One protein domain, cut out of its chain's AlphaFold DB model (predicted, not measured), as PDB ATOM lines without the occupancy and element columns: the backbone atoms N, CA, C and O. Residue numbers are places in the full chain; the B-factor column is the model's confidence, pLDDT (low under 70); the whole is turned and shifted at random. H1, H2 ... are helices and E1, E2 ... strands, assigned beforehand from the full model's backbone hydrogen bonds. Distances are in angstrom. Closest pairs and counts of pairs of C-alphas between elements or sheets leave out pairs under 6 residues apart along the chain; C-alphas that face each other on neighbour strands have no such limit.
ATOM      1  N   ALA A 205       9.012  42.862  91.704       85.00
ATOM      2  CA  ALA A 205      10.075  42.216  92.468       85.00
ATOM      3  C   ALA A 205       9.563  40.968  93.205       85.00
ATOM      4  O   ALA A 205      10.219  39.928  93.153       85.00
ATOM      5  N   VAL A 206       8.379  41.040  93.824       89.62
ATOM      6  CA  VAL A 206       7.721  39.886  94.458       89.62
ATOM      7  C   VAL A 206       7.387  38.804  93.432       89.62
ATOM      8  O   VAL A 206       7.684  37.632  93.658       89.62
ATOM      9  N   GLU A 207       6.816  39.175  92.285       91.19
ATOM     10  CA  GLU A 207       6.487  38.207  91.234       91.19
ATOM     11  C   GLU A 207       7.735  37.534  90.657       91.19
ATOM     12  O   GLU A 207       7.750  36.314  90.511       91.19
ATOM     13  N   ARG A 208       8.806  38.297  90.403       88.12
ATOM     14  CA  ARG A 208      10.090  37.735  89.961       88.12
ATOM     15  C   ARG A 208      10.713  36.816  91.003       88.12
ATOM     16  O   ARG A 208      11.304  35.810  90.632       88.12
ATOM     17  N   TYR A 209      10.581  37.139  92.290       89.75
ATOM     18  CA  TYR A 209      11.007  36.246  93.365       89.75
ATOM     19  C   TYR A 209      10.242  34.921  93.312       89.75
ATOM     20  O   TYR A 209      10.876  33.873  93.307       89.75
ATOM     21  N   LEU A 210       8.906  34.959  93.217       92.12
ATOM     22  CA  LEU A 210       8.083  33.751  93.113       92.12
ATOM     23  C   LEU A 210       8.457  32.923  91.876       92.12
ATOM     24  O   LEU A 210       8.650  31.721  91.986       92.12
ATOM     25  N   GLU A 211       8.646  33.548  90.717       89.44
ATOM     26  CA  GLU A 211       9.096  32.845  89.507       89.44
ATOM     27  C   GLU A 211      10.499  32.238  89.658       89.44
ATOM     28  O   GLU A 211      10.767  31.174  89.111       89.44
ATOM     29  N   ALA A 212      11.393  32.887  90.406       86.50
ATOM     30  CA  ALA A 212      12.771  32.439  90.571       86.50
ATOM     31  C   ALA A 212      12.950  31.302  91.584       86.50
ATOM     32  O   ALA A 212      13.988  30.650  91.542       86.50
ATOM     33  N   VAL A 213      12.010  31.090  92.515       89.44
ATOM     34  CA  VAL A 213      12.135  30.081  93.591       89.44
ATOM     35  C   VAL A 213      11.314  28.814  93.362       89.44
ATOM     36  O   VAL A 213      11.517  27.832  94.077       89.44
ATOM     37  N   PHE A 214      10.397  28.818  92.394       91.69
ATOM     38  CA  PHE A 214       9.597  27.647  92.044       91.69
ATOM     39  C   PHE A 214      10.251  26.850  90.906       91.69
ATOM     40  O   PHE A 214      10.470  27.415  89.835       91.69
ATOM     41  N   PRO A 215      10.533  25.549  91.103       90.56
ATOM     42  CA  PRO A 215      11.009  24.685  90.030       90.56
ATOM     43  C   PRO A 215       9.861  24.265  89.101       90.56
ATOM     44  O   PRO A 215       8.696  24.218  89.507       90.56
ATOM     45  N   ASP A 216      10.197  23.876  87.871       87.00
ATOM     46  CA  ASP A 216       9.234  23.306  86.917       87.00
ATOM     47  C   ASP A 216       8.573  22.008  87.436       87.00
ATOM     48  O   ASP A 216       7.383  21.753  87.205       87.00
ATOM     49  N   LYS A 217       9.345  21.198  88.169       93.69
ATOM     50  CA  LYS A 217       8.949  19.931  88.788       93.69
ATOM     51  C   LYS A 217       9.135  19.975  90.299       93.69
ATOM     52  O   LYS A 217      10.216  20.286  90.788       93.69
ATOM     53  N   VAL A 218       8.100  19.585  91.035       91.81
ATOM     54  CA  VAL A 218       8.039  19.684  92.498       91.81
ATOM     55  C   VAL A 218       8.086  18.298  93.139       91.81
ATOM     56  O   VAL A 218       7.393  17.376  92.701       91.81
ATOM     57  N   SER A 219       8.913  18.163  94.182       91.94
ATOM     58  CA  SER A 219       8.967  17.004  95.078       91.94
ATOM     59  C   SER A 219       8.116  17.229  96.335       91.94
ATOM     60  O   SER A 219       7.734  18.352  96.661       91.94
ATOM     61  N   MET A 220       7.856  16.161  97.085       90.81
ATOM     62  CA  MET A 220       7.197  16.204  98.392       90.81
ATOM     63  C   MET A 220       7.952  17.078  99.402       90.81
ATOM     64  O   MET A 220       7.321  17.755 100.208       90.81
ATOM     65  N   GLY A 221       9.289  17.056  99.377       86.88
ATOM     66  CA  GLY A 221      10.135  17.843 100.274       86.88
ATOM     67  C   GLY A 221      10.295  19.318  99.896       86.88
ATOM     68  O   GLY A 221      11.011  20.029 100.600       86.88
ATOM     69  N   PHE A 222       9.679  19.794  98.808       89.50
ATOM     70  CA  PHE A 222       9.753  21.202  98.424       89.50
ATOM     71  C   PHE A 222       9.019  22.088  99.440       89.50
ATOM     72  O   PHE A 222       7.806  21.991  99.622       89.50
ATOM     73  N   GLU A 223       9.765  22.981 100.089       87.56
ATOM     74  CA  GLU A 223       9.214  23.944 101.038       87.56
ATOM     75  C   GLU A 223       8.687  25.181 100.299       87.56
ATOM     76  O   GLU A 223       9.445  25.908  99.654       87.56
ATOM     77  N   LEU A 224       7.386  25.455 100.427       89.44
ATOM     78  CA  LEU A 224       6.787  26.658  99.853       89.44
ATOM     79  C   LEU A 224       7.348  27.937 100.501       89.44
ATOM     80  O   LEU A 224       7.447  28.012 101.732       89.44
ATOM     81  N   PRO A 225       7.647  28.987  99.714       89.75
ATOM     82  CA  PRO A 225       8.118  30.247 100.268       89.75
ATOM     83  C   PRO A 225       7.004  30.920 101.078       89.75
ATOM     84  O   PRO A 225       5.997  31.349 100.544       89.75
ATOM     85  N   GLN A 226       7.178  31.069 102.389       90.12
ATOM     86  CA  GLN A 226       6.118  31.640 103.239       90.12
ATOM     87  C   GLN A 226       6.156  33.172 103.317       90.12
ATOM     88  O   GLN A 226       5.165  33.814 103.674       90.12
ATOM     89  N   GLN A 227       7.312  33.772 103.019       90.38
ATOM     90  CA  GLN A 227       7.533  35.207 103.170       90.38
ATOM     91  C   GLN A 227       8.617  35.756 102.235       90.38
ATOM     92  O   GLN A 227       9.482  35.016 101.770       90.38
ATOM     93  N   TYR A 228       8.604  37.075 102.038       86.00
ATOM     94  CA  TYR A 228       9.625  37.858 101.333       86.00
ATOM     95  C   TYR A 228      10.024  39.098 102.166       86.00
ATOM     96  O   TYR A 228       9.279  39.522 103.057       86.00
ATOM     97  N   LEU A 229      11.235  39.636 101.944       77.06
ATOM     98  CA  LEU A 229      11.823  40.769 102.692       77.06
ATOM     99  C   LEU A 229      11.743  40.617 104.227       77.06
ATOM    100  O   LEU A 229      11.181  41.463 104.922       77.06
ATOM    101  N   ASN A 230      12.292  39.524 104.772       71.88
ATOM    102  CA  ASN A 230      12.320  39.241 106.218       71.88
ATOM    103  C   ASN A 230      10.940  39.242 106.912       71.88
ATOM    104  O   ASN A 230      10.843  39.546 108.101       71.88
ATOM    105  N   GLY A 231       9.874  38.874 106.195       77.50
ATOM    106  CA  GLY A 231       8.536  38.726 106.778       77.50
ATOM    107  C   GLY A 231       7.601  39.910 106.560       77.50
ATOM    108  O   GLY A 231       6.474  39.866 107.058       77.50
ATOM    109  N   THR A 232       8.043  40.937 105.827       84.25
ATOM    110  CA  THR A 232       7.210  42.089 105.442       84.25
ATOM    111  C   THR A 232       6.076  41.666 104.512       84.25
ATOM    112  O   THR A 232       4.935  42.070 104.714       84.25
ATOM    113  N   VAL A 233       6.371  40.793 103.545       90.50
ATOM    114  CA  VAL A 233       5.373  40.211 102.640       90.50
ATOM    115  C   VAL A 233       5.166  38.755 103.032       90.50
ATOM    116  O   VAL A 233       6.141  38.030 103.237       90.50
ATOM    117  N   ARG A 234       3.909  38.324 103.148       91.25
ATOM    118  CA  ARG A 234       3.534  36.939 103.462       91.25
ATOM    119  C   ARG A 234       2.734  36.343 102.321       91.25
ATOM    120  O   ARG A 234       1.906  37.038 101.737       91.25
ATOM    121  N   PHE A 235       2.973  35.065 102.067       93.19
ATOM    122  CA  PHE A 235       2.299  34.314 101.020       93.19
ATOM    123  C   PHE A 235       1.303  33.323 101.620       93.19
ATOM    124  O   PHE A 235       1.580  32.679 102.634       93.19
ATOM    125  N   THR A 236       0.153  33.181 100.971       91.88
ATOM    126  CA  THR A 236      -0.763  32.051 101.164       91.88
ATOM    127  C   THR A 236      -1.091  31.422  99.817       91.88
ATOM    128  O   THR A 236      -0.921  32.062  98.781       91.88
ATOM    129  N   TYR A 237      -1.535  30.167  99.827       92.75
ATOM    130  CA  TYR A 237      -1.630  29.350  98.620       92.75
ATOM    131  C   TYR A 237      -2.990  28.671  98.518       92.75
ATOM    132  O   TYR A 237      -3.435  28.047  99.480       92.75
ATOM    133  N   ASP A 238      -3.578  28.740  97.330       91.19
ATOM    134  CA  ASP A 238      -4.670  27.877  96.889       91.19
ATOM    135  C   ASP A 238      -4.180  26.963  95.757       91.19
ATOM    136  O   ASP A 238      -3.240  27.297  95.034       91.19
ATOM    137  N   SER A 239      -4.829  25.809  95.588       92.25
ATOM    138  CA  SER A 239      -4.493  24.831  94.551       92.25
ATOM    139  C   SER A 239      -5.681  24.538  93.636       92.25
ATOM    140  O   SER A 239      -6.837  24.489  94.063       92.25
ATOM    141  N   SER A 240      -5.384  24.309  92.358       93.25
ATOM    142  CA  SER A 240      -6.340  23.800  91.365       93.25
ATOM    143  C   SER A 240      -6.786  22.353  91.624       93.25
ATOM    144  O   SER A 240      -7.890  21.987  91.215       93.25
ATOM    145  N   ASP A 241      -5.982  21.557  92.340       91.75
ATOM    146  CA  ASP A 241      -6.336  20.216  92.816       91.75
ATOM    147  C   ASP A 241      -5.870  20.006  94.269       91.75
ATOM    148  O   ASP A 241      -4.697  19.769  94.567       91.75
ATOM    149  N   ASN A 242      -6.821  20.082  95.202       87.56
ATOM    150  CA  ASN A 242      -6.574  19.893  96.635       87.56
ATOM    151  C   ASN A 242      -6.349  18.420  97.025       87.56
ATOM    152  O   ASN A 242      -6.099  18.131  98.192       87.56
ATOM    153  N   MET A 243      -6.463  17.463  96.095       88.56
ATOM    154  CA  MET A 243      -6.079  16.071  96.361       88.56
ATOM    155  C   MET A 243      -4.568  15.935  96.548       88.56
ATOM    156  O   MET A 243      -4.122  15.090  97.322       88.56
ATOM    157  N   TYR A 244      -3.799  16.779  95.858       88.38
ATOM    158  CA  TYR A 244      -2.342  16.723  95.831       88.38
ATOM    159  C   TYR A 244      -1.669  17.869  96.601       88.38
ATOM    160  O   TYR A 244      -0.447  18.004  96.566       88.38
ATOM    161  N   PHE A 245      -2.453  18.673  97.326       88.88
ATOM    162  CA  PHE A 245      -1.974  19.821  98.091       88.88
ATOM    163  C   PHE A 245      -2.756  20.004  99.403       88.88
ATOM    164  O   PHE A 245      -3.982  20.105  99.391       88.88
ATOM    165  N   ASP A 246      -2.042  20.052 100.530       82.12
ATOM    166  CA  ASP A 246      -2.583  20.284 101.874       82.12
ATOM    167  C   ASP A 246      -2.583  21.790 102.224       82.12
ATOM    168  O   ASP A 246      -1.562  22.458 102.023       82.12
ATOM    169  N   PRO A 247      -3.663  22.325 102.830       62.72
ATOM    170  CA  PRO A 247      -3.681  23.636 103.489       62.72
ATOM    171  C   PRO A 247      -2.538  23.919 104.485       62.72
ATOM    172  O   PRO A 247      -2.272  25.084 104.772       62.72
ATOM    173  N   GLU A 248      -1.865  22.896 105.022       73.00
ATOM    174  CA  GLU A 248      -0.645  23.033 105.840       73.00
ATOM    175  C   GLU A 248       0.659  23.146 105.008       73.00
ATOM    176  O   GLU A 248       1.751  22.973 105.547       73.00
ATOM    177  N   PHE A 249       0.562  23.492 103.714       75.81
ATOM    178  CA  PHE A 249       1.673  23.733 102.773       75.81
ATOM    179  C   PHE A 249       2.490  22.487 102.386       75.81
ATOM    180  O   PHE A 249       3.697  22.584 102.164       75.81
ATOM    181  N   MET A 250       1.847  21.319 102.285       82.31
ATOM    182  CA  MET A 250       2.498  20.061 101.885       82.31
ATOM    183  C   MET A 250       1.945  19.526 100.561       82.31
ATOM    184  O   MET A 250       0.742  19.589 100.316       82.31
ATOM    185  N   PHE A 251       2.813  18.942  99.735       89.44
ATOM    186  CA  PHE A 251       2.408  18.248  98.511       89.44
ATOM    187  C   PHE A 251       2.237  16.745  98.746       89.44
ATOM    188  O   PHE A 251       3.017  16.128  99.472       89.44
ATOM    189  N   PHE A 252       1.272  16.135  98.060       89.75
ATOM    190  CA  PHE A 252       1.156  14.680  97.953       89.75
ATOM    191  C   PHE A 252       1.550  14.251  96.542       89.75
ATOM    192  O   PHE A 252       1.072  14.822  95.566       89.75
ATOM    193  N   MET A 253       2.440  13.267  96.424       93.12
ATOM    194  CA  MET A 253       2.971  12.844  95.125       93.12
ATOM    195  C   MET A 253       2.092  11.760  94.485       93.12
ATOM    196  O   MET A 253       1.637  10.860  95.196       93.12
ATOM    197  N   PRO A 254       1.865  11.796  93.159       92.25
ATOM    198  CA  PRO A 254       1.227  10.695  92.442       92.25
ATOM    199  C   PRO A 254       2.114   9.434  92.434       92.25
ATOM    200  O   PRO A 254       3.340   9.515  92.529       92.25
ATOM    201  N   ASP A 255       1.505   8.251  92.313       86.56
ATOM    202  CA  ASP A 255       2.244   6.977  92.350       86.56
ATOM    203  C   ASP A 255       2.992   6.684  91.035       86.56
ATOM    204  O   ASP A 255       4.176   6.337  91.062       86.56
ATOM    205  N   ASP A 256       2.316   6.844  89.889       81.38
ATOM    206  CA  ASP A 256       2.790   6.322  88.596       81.38
ATOM    207  C   ASP A 256       3.062   7.407  87.531       81.38
ATOM    208  O   ASP A 256       4.075   7.324  86.835       81.38
ATOM    209  N   ASP A 257       2.206   8.433  87.418       88.38
ATOM    210  CA  ASP A 257       2.260   9.454  86.357       88.38
ATOM    211  C   ASP A 257       2.459  10.871  86.917       88.38
ATOM    212  O   ASP A 257       2.076  11.166  88.045       88.38
ATOM    213  N   TYR A 258       3.034  11.766  86.106       92.75
ATOM    214  CA  TYR A 258       3.137  13.196  86.425       92.75
ATOM    215  C   TYR A 258       1.757  13.847  86.562       92.75
ATOM    216  O   TYR A 258       0.801  13.449  85.889       92.75
ATOM    217  N   HIS A 259       1.670  14.890  87.385       94.56
ATOM    218  CA  HIS A 259       0.436  15.645  87.574       94.56
ATOM    219  C   HIS A 259       0.689  17.153  87.545       94.56
ATOM    220  O   HIS A 259       1.441  17.668  88.369       94.56
ATOM    221  N   ASP A 260       0.050  17.861  86.614       95.00
ATOM    222  CA  ASP A 260       0.154  19.317  86.510       95.00
ATOM    223  C   ASP A 260      -0.747  19.990  87.550       95.00
ATOM    224  O   ASP A 260      -1.926  19.655  87.675       95.00
ATOM    225  N   LEU A 261      -0.202  20.974  88.261       93.06
ATOM    226  CA  LEU A 261      -0.886  21.727  89.302       93.06
ATOM    227  C   LEU A 261      -0.685  23.229  89.085       93.06
ATOM    228  O   LEU A 261       0.438  23.707  88.935       93.06
ATOM    229  N   VAL A 262      -1.777  23.989  89.121       94.44
ATOM    230  CA  VAL A 262      -1.738  25.456  89.225       94.44
ATOM    231  C   VAL A 262      -1.916  25.851  90.686       94.44
ATOM    232  O   VAL A 262      -2.922  25.478  91.298       94.44
ATOM    233  N   LEU A 263      -0.950  26.598  91.221       93.56
ATOM    234  CA  LEU A 263      -1.007  27.233  92.532       93.56
ATOM    235  C   LEU A 263      -1.345  28.715  92.369       93.56
ATOM    236  O   LEU A 263      -0.691  29.423  91.604       93.56
ATOM    237  N   THR A 264      -2.322  29.197  93.130       94.44
ATOM    238  CA  THR A 264      -2.631  30.625  93.233       94.44
ATOM    239  C   THR A 264      -1.982  31.167  94.495       94.44
ATOM    240  O   THR A 264      -2.365  30.808  95.607       94.44
ATOM    241  N   VAL A 265      -0.976  32.021  94.326       95.19
ATOM    242  CA  VAL A 265      -0.265  32.678  95.425       95.19
ATOM    243  C   VAL A 265      -0.948  33.999  95.738       95.19
ATOM    244  O   VAL A 265      -1.097  34.832  94.847       95.19
ATOM    245  N   HIS A 266      -1.314  34.211  96.997       94.31
ATOM    246  CA  HIS A 266      -1.905  35.447  97.504       94.31
ATOM    247  C   HIS A 266      -0.889  36.199  98.357       94.31
ATOM    248  O   HIS A 266      -0.213  35.592  99.192       94.31
ATOM    249  N   TYR A 267      -0.795  37.514  98.172       94.50
ATOM    250  CA  TYR A 267       0.047  38.386  98.991       94.50
ATOM    251  C   TYR A 267      -0.501  39.810  99.057       94.50
ATOM    252  O   TYR A 267      -1.380  40.198  98.290       94.50
ATOM    253  N   THR A 268       0.021  40.601  99.993       91.12
ATOM    254  CA  THR A 268      -0.393  41.991 100.204       91.12
ATOM    255  C   THR A 268       0.823  42.913 100.193       91.12
ATOM    256  O   THR A 268       1.800  42.640 100.891       91.12
ATOM    257  N   LEU A 269       0.742  44.007  99.433       87.81
ATOM    258  CA  LEU A 269       1.687  45.133  99.443       87.81
ATOM    259  C   LEU A 269       0.885  46.410  99.692       87.81
ATOM    260  O   LEU A 269      -0.140  46.598  99.043       87.81
ATOM    261  N   ASP A 270       1.304  47.246 100.645       83.25
ATOM    262  CA  ASP A 270       0.622  48.506 100.996       83.25
ATOM    263  C   ASP A 270      -0.911  48.389 101.135       83.25
ATOM    264  O   ASP A 270      -1.673  49.193 100.607       83.25
ATOM    265  N   GLU A 271      -1.379  47.353 101.842       83.81
ATOM    266  CA  GLU A 271      -2.810  47.044 102.046       83.81
ATOM    267  C   GLU A 271      -3.597  46.652 100.775       83.81
ATOM    268  O   GLU A 271      -4.806  46.418 100.848       83.81
ATOM    269  N   VAL A 272      -2.931  46.498  99.627       86.75
ATOM    270  CA  VAL A 272      -3.513  46.014  98.368       86.75
ATOM    271  C   VAL A 272      -3.209  44.527  98.188       86.75
ATOM    272  O   VAL A 272      -2.063  44.090  98.308       86.75
ATOM    273  N   GLU A 273      -4.243  43.733  97.908       92.56
ATOM    274  CA  GLU A 273      -4.129  42.291  97.671       92.56
ATOM    275  C   GLU A 273      -3.800  41.993  96.202       92.56
ATOM    276  O   GLU A 273      -4.440  42.514  95.285       92.56
ATOM    277  N   TYR A 274      -2.823  41.116  95.991       94.19
ATOM    278  CA  TYR A 274      -2.378  40.644  94.687       94.19
ATOM    279  C   TYR A 274      -2.424  39.119  94.627       94.19
ATOM    280  O   TYR A 274      -2.268  38.433  95.642       94.19
ATOM    281  N   THR A 275      -2.592  38.590  93.414       94.88
ATOM    282  CA  THR A 275      -2.500  37.157  93.139       94.88
ATOM    283  C   THR A 275      -1.539  36.867  91.992       94.88
ATOM    284  O   THR A 275      -1.433  37.644  91.042       94.88
ATOM    285  N   LYS A 276      -0.839  35.733  92.072       94.81
ATOM    286  CA  LYS A 276       0.042  35.215  91.018       94.81
ATOM    287  C   LYS A 276      -0.206  33.724  90.834       94.81
ATOM    288  O   LYS A 276      -0.154  32.973  91.801       94.81
ATOM    289  N   GLU A 277      -0.463  33.300  89.602       95.62
ATOM    290  CA  GLU A 277      -0.547  31.878  89.265       95.62
ATOM    291  C   GLU A 277       0.850  31.323  88.976       95.62
ATOM    292  O   GLU A 277       1.619  31.920  88.218       95.62
ATOM    293  N   ILE A 278       1.162  30.174  89.570       94.12
ATOM    294  CA  ILE A 278       2.397  29.423  89.354       94.12
ATOM    295  C   ILE A 278       2.017  28.015  88.899       94.12
ATOM    296  O   ILE A 278       1.250  27.323  89.567       94.12
ATOM    297  N   ASN A 279       2.554  27.592  87.757       93.88
ATOM    298  CA  ASN A 279       2.347  26.246  87.227       93.88
ATOM    299  C   ASN A 279       3.505  25.352  87.669       93.88
ATOM    300  O   ASN A 279       4.660  25.705  87.438       93.88
ATOM    301  N   VAL A 280       3.195  24.199  88.253       92.56
ATOM    302  CA  VAL A 280       4.179  23.196  88.670       92.56
ATOM    303  C   VAL A 280       3.751  21.804  88.220       92.56
ATOM    304  O   VAL A 280       2.562  21.529  88.069       92.56
ATOM    305  N   THR A 281       4.714  20.906  88.035       95.31
ATOM    306  CA  THR A 281       4.449  19.490  87.749       95.31
ATOM    307  C   THR A 281       4.868  18.633  88.938       95.31
ATOM    308  O   THR A 281       6.046  18.583  89.292       95.31
ATOM    309  N   LEU A 282       3.933  17.920  89.555       94.38
ATOM    310  CA  LEU A 282       4.243  16.948  90.601       94.38
ATOM    311  C   LEU A 282       4.858  15.701  89.971       94.38
ATOM    312  O   LEU A 282       4.319  15.141  89.008       94.38
ATOM    313  N   VAL A 283       5.994  15.266  90.510       93.50
ATOM    314  CA  VAL A 283       6.680  14.062  90.032       93.50
ATOM    315  C   VAL A 283       6.163  12.806  90.739       93.50
ATOM    316  O   VAL A 283       5.740  12.888  91.892       93.50
ATOM    317  N   PRO A 284       6.252  11.621  90.108       93.75
ATOM    318  CA  PRO A 284       5.940  10.373  90.793       93.75
ATOM    319  C   PRO A 284       6.776  10.176  92.067       93.75
ATOM    320  O   PRO A 284       7.964  10.521  92.092       93.75
ATOM    321  N   ASN A 285       6.197   9.555  93.100       89.75
ATOM    322  CA  ASN A 285       6.801   9.457  94.440       89.75
ATOM    323  C   ASN A 285       8.251   8.917  94.434       89.75
ATOM    324  O   ASN A 285       9.119   9.431  95.137       89.75
ATOM    325  N   LYS A 286       8.565   7.949  93.562       88.12
ATOM    326  CA  LYS A 286       9.927   7.387  93.422       88.12
ATOM    327  C   LYS A 286      10.996   8.409  92.998       88.12
ATOM    328  O   LYS A 286      12.173   8.244  93.322       88.12
ATOM    329  N   TYR A 287      10.618   9.431  92.230       90.69
ATOM    330  CA  TYR A 287      11.520  10.506  91.808       90.69
ATOM    331  C   TYR A 287      11.645  11.568  92.901       90.69
ATOM    332  O   TYR A 287      12.752  12.048  93.141       90.69
ATOM    333  N   SER A 288      10.550  11.851  93.619       91.12
ATOM    334  CA  SER A 288      10.549  12.733  94.792       91.12
ATOM    335  C   SER A 288      11.535  12.261  95.860       91.12
ATOM    336  O   SER A 288      12.394  13.028  96.276       91.12
ATOM    337  N   GLU A 289      11.472  10.988  96.262       88.94
ATOM    338  CA  GLU A 289      12.347  10.434  97.308       88.94
ATOM    339  C   GLU A 289      13.839  10.549  96.951       88.94
ATOM    340  O   GLU A 289      14.677  10.887  97.792       88.94
ATOM    341  N   ALA A 290      14.172  10.290  95.684       89.00
ATOM    342  CA  ALA A 290      15.533  10.390  95.175       89.00
ATOM    343  C   ALA A 290      16.024  11.849  95.111       89.00
ATOM    344  O   ALA A 290      17.181  12.113  95.447       89.00
ATOM    345  N   TYR A 291      15.157  12.784  94.713       91.81
ATOM    346  CA  TYR A 291      15.438  14.219  94.713       91.81
ATOM    347  C   TYR A 291      15.675  14.743  96.135       91.81
ATOM    348  O   TYR A 291      16.725  15.328  96.404       91.81
ATOM    349  N   ASP A 292      14.753  14.465  97.062       91.12
ATOM    350  CA  ASP A 292      14.790  14.971  98.439       91.12
ATOM    351  C   ASP A 292      16.053  14.490  99.177       91.12
ATOM    352  O   ASP A 292      16.671  15.239  99.942       91.12
ATOM    353  N   PHE A 293      16.505  13.261  98.894       89.19
ATOM    354  CA  PHE A 293      17.767  12.743  99.420       89.19
ATOM    355  C   PHE A 293      18.973  13.584  98.988       89.19
ATOM    356  O   PHE A 293      19.779  13.955  99.843       89.19
ATOM    357  N   ILE A 294      19.108  13.894  97.695       89.62
ATOM    358  CA  ILE A 294      20.227  14.699  97.181       89.62
ATOM    359  C   ILE A 294      20.123  16.141  97.683       89.62
ATOM    360  O   ILE A 294      21.109  16.681  98.188       89.62
ATOM    361  N   TYR A 295      18.930  16.735  97.613       89.69
ATOM    362  CA  TYR A 295      18.674  18.106  98.048       89.69
ATOM    363  C   TYR A 295      19.077  18.323  99.517       89.69
ATOM    364  O   TYR A 295      19.770  19.288  99.834       89.69
ATOM    365  N   SER A 296      18.758  17.369 100.404       88.81
ATOM    366  CA  SER A 296      19.082  17.442 101.840       88.81
ATOM    367  C   SER A 296      20.582  17.499 102.172       88.81
ATOM    368  O   SER A 296      20.960  17.860 103.291       88.81
ATOM    369  N   GLN A 297      21.455  17.144 101.224       87.06
ATOM    370  CA  GLN A 297      22.908  17.157 101.416       87.06
ATOM    371  C   GLN A 297      23.544  18.513 101.083       87.06
ATOM    372  O   GLN A 297      24.698  18.758 101.448       87.06
ATOM    373  N   ILE A 298      22.804  19.407 100.424       86.88
ATOM    374  CA  ILE A 298      23.270  20.731 100.009       86.88
ATOM    375  C   ILE A 298      22.889  21.751 101.096       86.88
ATOM    376  O   ILE A 298      21.724  21.930 101.433       86.88
ATOM    377  N   LYS A 299      23.878  22.449 101.666       83.56
ATOM    378  CA  LYS A 299      23.669  23.557 102.613       83.56
ATOM    379  C   LYS A 299      23.500  24.885 101.877       83.56
ATOM    380  O   LYS A 299      24.451  25.413 101.302       83.56
ATOM    381  N   ALA A 300      22.314  25.464 101.991       83.00
ATOM    382  CA  ALA A 300      22.029  26.825 101.554       83.00
ATOM    383  C   ALA A 300      22.253  27.860 102.689       83.00
ATOM    384  O   ALA A 300      22.117  27.509 103.865       83.00
ATOM    385  N   PRO A 301      22.576  29.133 102.372       86.81
ATOM    386  CA  PRO A 301      22.923  29.632 101.041       86.81
ATOM    387  C   PRO A 301      24.333  29.199 100.603       86.81
ATOM    388  O   PRO A 301      25.255  29.070 101.417       86.81
ATOM    389  N   ILE A 302      24.507  28.997  99.295       86.06
ATOM    390  CA  ILE A 302      25.791  28.620  98.689       86.06
ATOM    391  C   ILE A 302      26.794  29.774  98.860       86.06
ATOM    392  O   ILE A 302      26.440  30.949  98.745       86.06
ATOM    393  N   GLY A 303      28.053  29.441  99.180       80.69
ATOM    394  CA  GLY A 303      29.122  30.411  99.463       80.69
ATOM    395  C   GLY A 303      29.223  30.865 100.928       80.69
ATOM    396  O   GLY A 303      30.109  31.661 101.254       80.69
ATOM    397  N   ASN A 304      28.343  30.375 101.815       78.19
ATOM    398  CA  ASN A 304      28.434  30.576 103.270       78.19
ATOM    399  C   ASN A 304      29.266  29.489 103.965       78.19
ATOM    400  O   ASN A 304      30.094  29.774 104.824       78.19
ATOM    401  N   SER A 305      29.025  28.226 103.602       66.56
ATOM    402  CA  SER A 305      29.611  27.057 104.281       66.56
ATOM    403  C   SER A 305      30.663  26.316 103.455       66.56
ATOM    404  O   SER A 305      31.442  25.551 104.023       66.56
ATOM    405  N   TYR A 306      30.665  26.503 102.136       69.94
ATOM    406  CA  TYR A 306      31.594  25.874 101.202       69.94
ATOM    407  C   TYR A 306      31.530  26.560  99.829       69.94
ATOM    408  O   TYR A 306      30.494  27.109  99.449       69.94
ATOM    409  N   ASP A 307      32.625  26.442  99.078       80.31
ATOM    410  CA  ASP A 307      32.741  26.870  97.676       80.31
ATOM    411  C   ASP A 307      32.632  25.675  96.705       80.31
ATOM    412  O   ASP A 307      32.903  25.797  95.514       80.31
ATOM    413  N   TYR A 308      32.270  24.489  97.207       85.94
ATOM    414  CA  TYR A 308      32.118  23.257  96.430       85.94
ATOM    415  C   TYR A 308      31.036  22.356  97.031       85.94
ATOM    416  O   TYR A 308      31.046  22.124  98.242       85.94
ATOM    417  N   ILE A 309      30.143  21.823  96.195       84.31
ATOM    418  CA  ILE A 309      29.117  20.860  96.614       84.31
ATOM    419  C   ILE A 309      29.635  19.435  96.412       84.31
ATOM    420  O   ILE A 309      30.002  19.037  95.309       84.31
ATOM    421  N   SER A 310      29.589  18.639  97.480       81.56
ATOM    422  CA  SER A 310      29.788  17.188  97.438       81.56
ATOM    423  C   SER A 310      28.526  16.474  97.903       81.56
ATOM    424  O   SER A 310      27.947  16.892  98.905       81.56
ATOM    425  N   TYR A 311      28.165  15.373  97.250       82.06
ATOM    426  CA  TYR A 311      27.032  14.536  97.638       82.06
ATOM    427  C   TYR A 311      27.390  13.045  97.566       82.06
ATOM    428  O   TYR A 311      28.299  12.638  96.838       82.06
ATOM    429  N   GLU A 312      26.687  12.235  98.349       78.94
ATOM    430  CA  GLU A 312      26.714  10.779  98.279       78.94
ATOM    431  C   GLU A 312      25.695  10.282  97.248       78.94
ATOM    432  O   GLU A 312      24.531  10.668  97.273       78.94
ATOM    433  N   ASP A 313      26.110   9.364  96.382       68.31
ATOM    434  CA  ASP A 313      25.317   8.779  95.292       68.31
ATOM    435  C   ASP A 313      24.601   7.468  95.684       68.31
ATOM    436  O   ASP A 313      24.107   6.736  94.830       68.31
ATOM    437  N   ARG A 314      24.549   7.125  96.981       65.50
ATOM    438  CA  ARG A 314      24.167   5.783  97.473       65.50
ATOM    439  C   ARG A 314      22.804   5.696  98.168       65.50
ATOM    440  O   ARG A 314      22.656   4.911  99.103       65.50
ATOM    441  N   TYR A 315      21.793   6.428  97.701       67.00
ATOM    442  CA  TYR A 315      20.407   6.191  98.142       67.00
ATOM    443  C   TYR A 315      19.886   4.830  97.656       67.00
ATOM    444  O   TYR A 315      19.357   4.037  98.434       67.00
ATOM    445  N   ASN A 316      20.114   4.521  96.375       71.44
ATOM    446  CA  ASN A 316      19.778   3.245  95.753       71.44
ATOM    447  C   ASN A 316      20.889   2.849  94.760       71.44
ATOM    448  O   ASN A 316      21.149   3.602  93.823       71.44
ATOM    449  N   PRO A 317      21.538   1.675  94.907       69.06
ATOM    450  CA  PRO A 317      22.672   1.280  94.067       69.06
ATOM    451  C   PRO A 317      22.325   1.067  92.585       69.06
ATOM    452  O   PRO A 317      23.232   0.870  91.780       69.06
ATOM    453  N   THR A 318      21.038   1.049  92.220       80.75
ATOM    454  CA  THR A 318      20.593   0.906  90.829       80.75
ATOM    455  C   THR A 318      20.223   2.231  90.162       80.75
ATOM    456  O   THR A 318      19.873   2.210  88.988       80.75
ATOM    457  N   VAL A 319      20.271   3.361  90.874       84.62
ATOM    458  CA  VAL A 319      19.925   4.695  90.350       84.62
ATOM    459  C   VAL A 319      21.205   5.484  90.106       84.62
ATOM    460  O   VAL A 319      22.114   5.458  90.932       84.62
ATOM    461  N   THR A 320      21.291   6.184  88.976       86.31
ATOM    462  CA  THR A 320      22.412   7.089  88.684       86.31
ATOM    463  C   THR A 320      21.975   8.543  88.772       86.31
ATOM    464  O   THR A 320      20.878   8.878  88.317       86.31
ATOM    465  N   TYR A 321      22.862   9.384  89.305       89.94
ATOM    466  CA  TYR A 321      22.655  10.816  89.503       89.94
ATOM    467  C   TYR A 321      23.698  11.608  88.716       89.94
ATOM    468  O   TYR A 321      24.889  11.309  88.795       89.94
ATOM    469  N   GLU A 322      23.261  12.638  88.000       91.00
ATOM    470  CA  GLU A 322      24.149  13.651  87.425       91.00
ATOM    471  C   GLU A 322      23.625  15.037  87.795       91.00
ATOM    472  O   GLU A 322      22.424  15.277  87.742       91.00
ATOM    473  N   ILE A 323      24.517  15.953  88.177       92.88
ATOM    474  CA  ILE A 323      24.148  17.336  88.498       92.88
ATOM    475  C   ILE A 323      24.940  18.266  87.596       92.88
ATOM    476  O   ILE A 323      26.151  18.107  87.439       92.88
ATOM    477  N   ARG A 324      24.255  19.256  87.033       93.44
ATOM    478  CA  ARG A 324      24.871  20.345  86.273       93.44
ATOM    479  C   ARG A 324      24.269  21.682  86.676       93.44
ATOM    480  O   ARG A 324      23.128  21.734  87.122       93.44
ATOM    481  N   SER A 325      25.023  22.755  86.483       93.56
ATOM    482  CA  SER A 325      24.548  24.110  86.745       93.56
ATOM    483  C   SER A 325      23.951  24.715  85.476       93.56
ATOM    484  O   SER A 325      24.544  24.598  84.402       93.56
ATOM    485  N   LEU A 326      22.798  25.377  85.589       94.38
ATOM    486  CA  LEU A 326      22.295  26.273  84.537       94.38
ATOM    487  C   LEU A 326      22.903  27.677  84.631       94.38
ATOM    488  O   LEU A 326      22.714  28.481  83.724       94.38
ATOM    489  N   ASN A 327      23.675  27.932  85.687       92.88
ATOM    490  CA  ASN A 327      24.378  29.179  85.962       92.88
ATOM    491  C   ASN A 327      25.901  28.945  86.040       92.88
ATOM    492  O   ASN A 327      26.499  29.112  87.113       92.88
ATOM    493  N   PRO A 328      26.550  28.478  84.950       91.56
ATOM    494  CA  PRO A 328      27.972  28.123  84.940       91.56
ATOM    495  C   PRO A 328      28.914  29.288  85.285       91.56
ATOM    496  O   PRO A 328      30.056  29.053  85.672       91.56
ATOM    497  N   GLU A 329      28.449  30.530  85.155       88.69
ATOM    498  CA  GLU A 329      29.149  31.753  85.551       88.69
ATOM    499  C   GLU A 329      29.265  31.928  87.073       88.69
ATOM    500  O   GLU A 329      30.214  32.547  87.543       88.69
ATOM    501  N   ILE A 330      28.347  31.340  87.848       89.38
ATOM    502  CA  ILE A 330      28.369  31.373  89.320       89.38
ATOM    503  C   ILE A 330      28.892  30.053  89.869       89.38
ATOM    504  O   ILE A 330      29.729  30.053  90.767       89.38
ATOM    505  N   MET A 331      28.428  28.922  89.338       90.75
ATOM    506  CA  MET A 331      28.853  27.589  89.759       90.75
ATOM    507  C   MET A 331      29.065  26.695  88.546       90.75
ATOM    508  O   MET A 331      28.138  26.493  87.771       90.75
ATOM    509  N   ASP A 332      30.264  26.136  88.389       91.94
ATOM    510  CA  ASP A 332      30.592  25.300  87.234       91.94
ATOM    511  C   ASP A 332      29.894  23.928  87.264       91.94
ATOM    512  O   ASP A 332      29.271  23.517  88.243       91.94
ATOM    513  N   ASN A 333      30.032  23.168  86.174       90.56
ATOM    514  CA  ASN A 333      29.487  21.808  86.073       90.56
ATOM    515  C   ASN A 333      30.237  20.780  86.935       90.56
ATOM    516  O   ASN A 333      29.863  19.611  86.965       90.56
ATOM    517  N   GLN A 334      31.300  21.191  87.623       89.56
ATOM    518  CA  GLN A 334      31.933  20.419  88.682       89.56
ATOM    519  C   GLN A 334      31.393  20.830  90.057       89.56
ATOM    520  O   GLN A 334      31.902  20.337  91.051       89.56
ATOM    521  N   LEU A 335      30.367  21.681  90.127       90.50
ATOM    522  CA  LEU A 335      29.757  22.194  91.351       90.50
ATOM    523  C   LEU A 335      30.728  22.986  92.236       90.50
ATOM    524  O   LEU A 335      30.631  22.951  93.465       90.50
ATOM    525  N   ARG A 336      31.685  23.691  91.623       90.50
ATOM    526  CA  ARG A 336      32.563  24.664  92.286       90.50
ATOM    527  C   ARG A 336      32.049  26.075  92.050       90.50
ATOM    528  O   ARG A 336      31.696  26.426  90.928       90.50
ATOM    529  N   LEU A 337      32.034  26.878  93.107       90.19
ATOM    530  CA  LEU A 337      31.663  28.283  93.062       90.19
ATOM    531  C   LEU A 337      32.766  29.025  92.305       90.19
ATOM    532  O   LEU A 337      33.911  29.066  92.754       90.19
ATOM    533  N   ILE A 338      32.419  29.558  91.140       89.56
ATOM    534  CA  ILE A 338      33.308  30.348  90.293       89.56
ATOM    535  C   ILE A 338      33.414  31.756  90.858       89.56
ATOM    536  O   ILE A 338      34.511  32.224  91.159       89.56
ATOM    537  N   GLU A 339      32.269  32.409  91.052       86.00
ATOM    538  CA  GLU A 339      32.226  33.783  91.523       86.00
ATOM    539  C   GLU A 339      30.942  34.076  92.306       86.00
ATOM    540  O   GLU A 339      29.834  33.758  91.877       86.00
ATOM    541  N   LYS A 340      31.086  34.721  93.473       88.19
ATOM    542  CA  LYS A 340      29.934  35.249  94.213       88.19
ATOM    543  C   LYS A 340      29.300  36.409  93.443       88.19
ATOM    544  O   LYS A 340      30.043  37.296  93.014       88.19
ATOM    545  N   PRO A 341      27.968  36.469  93.344       89.19
ATOM    546  CA  PRO A 341      27.276  37.539  92.642       89.19
ATOM    547  C   PRO A 341      27.284  38.867  93.401       89.19
ATOM    548  O   PRO A 341      27.463  38.907  94.615       89.19
ATOM    549  N   ASN A 342      27.074  39.982  92.699       87.56
ATOM    550  CA  ASN A 342      27.042  41.313  93.319       87.56
ATOM    551  C   ASN A 342      25.769  41.559  94.149       87.56
ATOM    552  O   ASN A 342      25.782  42.344  95.100       87.56
ATOM    553  N   LYS A 343      24.676  40.870  93.831       84.12
ATOM    554  CA  LYS A 343      23.414  40.886  94.579       84.12
ATOM    555  C   LYS A 343      23.047  39.461  94.974       84.12
ATOM    556  O   LYS A 343      23.534  38.510  94.366       84.12
ATOM    557  N   GLU A 344      22.229  39.324  96.012       81.31
ATOM    558  CA  GLU A 344      21.664  38.019  96.348       81.31
ATOM    559  C   GLU A 344      20.813  37.554  95.172       81.31
ATOM    560  O   GLU A 344      20.022  38.321  94.625       81.31
ATOM    561  N   GLN A 345      21.024  36.312  94.760       85.38
ATOM    562  CA  GLN A 345      20.289  35.706  93.661       85.38
ATOM    563  C   GLN A 345      20.244  34.194  93.834       85.38
ATOM    564  O   GLN A 345      20.993  33.619  94.629       85.38
ATOM    565  N   PHE A 346      19.362  33.562  93.073       88.69
ATOM    566  CA  PHE A 346      19.212  32.117  93.041       88.69
ATOM    567  C   PHE A 346      20.000  31.526  91.874       88.69
ATOM    568  O   PHE A 346      20.144  32.161  90.829       88.69
ATOM    569  N   ILE A 347      20.510  30.312  92.059       91.00
ATOM    570  CA  ILE A 347      21.021  29.482  90.966       91.00
ATOM    571  C   ILE A 347      20.177  28.229  90.826       91.00
ATOM    572  O   ILE A 347      19.648  27.723  91.817       91.00
ATOM    573  N   THR A 348      20.124  27.709  89.604       92.94
ATOM    574  CA  THR A 348      19.427  26.463  89.289       92.94
ATOM    575  C   THR A 348      20.435  25.368  88.965       92.94
ATOM    576  O   THR A 348      21.236  25.483  88.032       92.94
ATOM    577  N   LEU A 349      20.391  24.285  89.736       93.25
ATOM    578  CA  LEU A 349      21.103  23.046  89.449       93.25
ATOM    579  C   LEU A 349      20.108  22.033  88.889       93.25
ATOM    580  O   LEU A 349      19.097  21.755  89.520       93.25
ATOM    581  N   VAL A 350      20.402  21.439  87.737       94.88
ATOM    582  CA  VAL A 350      19.590  20.335  87.217       94.88
ATOM    583  C   VAL A 350      20.129  19.026  87.760       94.88
ATOM    584  O   VAL A 350      21.269  18.657  87.461       94.88
ATOM    585  N   LEU A 351      19.295  18.323  88.519       93.94
ATOM    586  CA  LEU A 351      19.491  16.940  88.922       93.94
ATOM    587  C   LEU A 351      18.869  16.015  87.873       93.94
ATOM    588  O   LEU A 351      17.662  16.035  87.639       93.94
ATOM    589  N   VAL A 352      19.695  15.177  87.263       93.56
ATOM    590  CA  VAL A 352      19.274  14.108  86.359       93.56
ATOM    591  C   VAL A 352      19.222  12.807  87.147       93.56
ATOM    592  O   VAL A 352      20.246  12.339  87.649       93.56
ATOM    593  N   ILE A 353      18.034  12.217  87.243       92.19
ATOM    594  CA  ILE A 353      17.775  10.953  87.936       92.19
ATOM    595  C   ILE A 353      17.458   9.894  86.889       92.19
ATOM    596  O   ILE A 353      16.545  10.065  86.079       92.19
ATOM    597  N   LYS A 354      18.184   8.775  86.909       90.75
ATOM    598  CA  LYS A 354      17.949   7.675  85.969       90.75
ATOM    599  C   LYS A 354      17.838   6.334  86.681       90.75
ATOM    600  O   LYS A 354      18.801   5.853  87.283       90.75
ATOM    601  N   TYR A 355      16.660   5.729  86.558       89.00
ATOM    602  CA  TYR A 355      16.393   4.348  86.948       89.00
ATOM    603  C   TYR A 355      16.765   3.377  85.809       89.00
ATOM    604  O   TYR A 355      16.815   3.780  84.642       89.00
ATOM    605  N   PRO A 356      17.046   2.094  86.106       87.62
ATOM    606  CA  PRO A 356      17.290   1.091  85.073       87.62
ATOM    607  C   PRO A 356      16.064   0.931  84.171       87.62
ATOM    608  O   PRO A 356      14.948   0.842  84.671       87.62
ATOM    609  N   ASP A 357      16.287   0.858  82.858       86.31
ATOM    610  CA  ASP A 357      15.246   0.650  81.838       86.31
ATOM    611  C   ASP A 357      14.160   1.751  81.750       86.31
ATOM    612  O   ASP A 357      13.159   1.571  81.057       86.31
ATOM    613  N   GLU A 358      14.384   2.910  82.381       87.81
ATOM    614  CA  GLU A 358      13.540   4.107  82.276       87.81
ATOM    615  C   GLU A 358      14.297   5.278  81.623       87.81
ATOM    616  O   GLU A 358      15.535   5.323  81.600       87.81
ATOM    617  N   GLU A 359      13.545   6.236  81.075       89.06
ATOM    618  CA  GLU A 359      14.107   7.502  80.603       89.06
ATOM    619  C   GLU A 359      14.601   8.347  81.784       89.06
ATOM    620  O   GLU A 359      14.073   8.272  82.894       89.06
ATOM    621  N   ALA A 360      15.643   9.144  81.549       91.44
ATOM    622  CA  ALA A 360      16.169  10.029  82.580       91.44
ATOM    623  C   ALA A 360      15.194  11.184  82.843       91.44
ATOM    624  O   ALA A 360      14.668  11.789  81.907       91.44
ATOM    625  N   VAL A 361      14.997  11.512  84.116       92.62
ATOM    626  CA  VAL A 361      14.163  12.631  84.552       92.62
ATOM    627  C   VAL A 361      15.061  13.765  85.013       92.62
ATOM    628  O   VAL A 361      15.980  13.552  85.800       92.62
ATOM    629  N   GLU A 362      14.782  14.969  84.528       94.81
ATOM    630  CA  GLU A 362      15.472  16.187  84.946       94.81
ATOM    631  C   GLU A 362      14.601  16.976  85.917       94.81
ATOM    632  O   GLU A 362      13.431  17.234  85.624       94.81
ATOM    633  N   MET A 363      15.172  17.356  87.054       94.12
ATOM    634  CA  MET A 363      14.521  18.162  88.084       94.12
ATOM    635  C   MET A 363      15.410  19.339  88.471       94.12
ATOM    636  O   MET A 363      16.630  19.195  88.570       94.12
ATOM    637  N   GLU A 364      14.800  20.494  88.705       94.88
ATOM    638  CA  GLU A 364      15.493  21.715  89.104       94.88
ATOM    639  C   GLU A 364      15.631  21.796  90.628       94.88
ATOM    640  O   GLU A 364      14.657  21.660  91.361       94.88
ATOM    641  N   MET A 365      16.852  22.035  91.107       92.00
ATOM    642  CA  MET A 365      17.142  22.423  92.484       92.00
ATOM    643  C   MET A 365      17.562  23.885  92.503       92.00
ATOM    644  O   MET A 365      18.593  24.252  91.929       92.00
ATOM    645  N   ILE A 366      16.783  24.711  93.188       91.81
ATOM    646  CA  ILE A 366      16.998  26.153  93.238       91.81
ATOM    647  C   ILE A 366      17.597  26.521  94.596       91.81
ATOM    648  O   ILE A 366      17.014  26.231  95.639       91.81
ATOM    649  N   PHE A 367      18.763  27.170  94.596       89.38
ATOM    650  CA  PHE A 367      19.467  27.547  95.824       89.38
ATOM    651  C   PHE A 367      19.823  29.034  95.852       89.38
ATOM    652  O   PHE A 367      20.342  29.549  94.858       89.38
ATOM    653  N   PRO A 368      19.640  29.730  96.991       89.06
ATOM    654  CA  PRO A 368      20.164  31.078  97.155       89.06
ATOM    655  C   PRO A 368      21.695  31.050  97.225       89.06
ATOM    656  O   PRO A 368      22.291  30.215  97.918       89.06
ATOM    657  N   VAL A 369      22.339  31.997  96.547       89.81
ATOM    658  CA  VAL A 369      23.788  32.222  96.592       89.81
ATOM    659  C   VAL A 369      24.066  33.529  97.320       89.81
ATOM    660  O   VAL A 369      23.471  34.564  97.013       89.81
ATOM    661  N   MET A 370      24.991  33.495  98.281       88.00
ATOM    662  CA  MET A 370      25.376  34.709  98.995       88.00
ATOM    663  C   MET A 370      26.060  35.705  98.063       88.00
ATOM    664  O   MET A 370      27.012  35.361  97.357       88.00
ATOM    665  N   ALA A 371      25.623  36.959  98.140       88.94
ATOM    666  CA  ALA A 371      26.280  38.055  97.452       88.94
ATOM    667  C   ALA A 371      27.710  38.284  97.971       88.94
ATOM    668  O   ALA A 371      28.062  37.926  99.102       88.94
TER     669      ALA A 371
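Overview. This is residues 205 to 371 of the 831 residues of the protein "N-acetylmuramoyl-L-alanine amidase" of Acholeplasma sp (UniProt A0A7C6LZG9). Two three-stranded sheets, each with antiparallel strands, form two lobes side by side in a flat domain, with H1 between them: it is over the sheet E1 E2 E3 and only grazes the sheet E4 E5 E6. H2 covers one face of the second sheet, and long loops make up much of both lobes. The printed part has 167 residues, with two named helices and six named strands in the order H1 E1 E2 E3 H2 E4 E5 E6; the class is mixed, helices and strands, with under half of the residues in named elements. The whole is compact, with a radius of gyration of the C-alphas of 16.7 A, and spans 51 by 42 by 20 A.

Along the chain. E2, residues 259 to 269, is 31.8 A long, and E3, residues 272 to 282, is 31.1 A; E1 is residues 236 to 239. In the second sheet E4 is residues 320 to 325, E5 residues 345 to 354 at 29.2 A, and E6 residues 361 to 369 at 24.9 A. H1, residues 205 to 213, begins at C-alpha 205 (10.075, 42.216, 92.468), and H2, residues 285 to 295, is 15.1 A long. E6 ends at C-alpha 369 (23.788, 32.222, 96.592).

Arrangement. E1 E2 E3 is a meander, each strand the antiparallel neighbour of the one before, and so is E4 E5 E6. E2 and E3 form a hairpin, with N 263 and O 278 within hydrogen-bond range at 2.8 A; E1 and E2 form another, with N 238 and O 264 at 3.0 A. H1 is on this sheet at a height over the sheet of 8.8 A, over E2; the closest C-alphas of H1 and E3, Glu 207 and Lys 276, are 7.1 A apart. Residues 217 to 218 pair with residues 281 to 282 of E3, parallel. H1 only grazes the sheet E4 E5 E6, with residues 209 to 213. In that sheet N 352 and O 322 of the hairpin E4 and E5 are 2.8 A apart, and N 349 and O 365 of the hairpin E5 and E6 are 2.8 A apart. H2 is on one face of it, making two layers, a helix over a sheet, at a height over the sheet of 9.3 A. It is over E5 and E6, slantwise to the strands at 51 degrees to E5 on the local plane; the closest C-alphas of H2 and E5, Tyr 287 and Ile 353, are 7.4 A apart. H1 and H2 are apart, and so are E3 and E6. Every O i to N i+4 pair is within hydrogen-bond range in H1, and 6 of 7 are in H2.

Size, cuts and confidence. The two C-alphas farthest apart, those of Glu 271 and Asp 357, are 53.7 A apart. The printed part has no cut. The links H1 to E1, E1 to E2, H2 to E4 and E4 to E5 are long. The mean pLDDT of the printed part is 88.2; residue 247, residues 305 to 306, residues 313 to 315 and residue 317 are under 70.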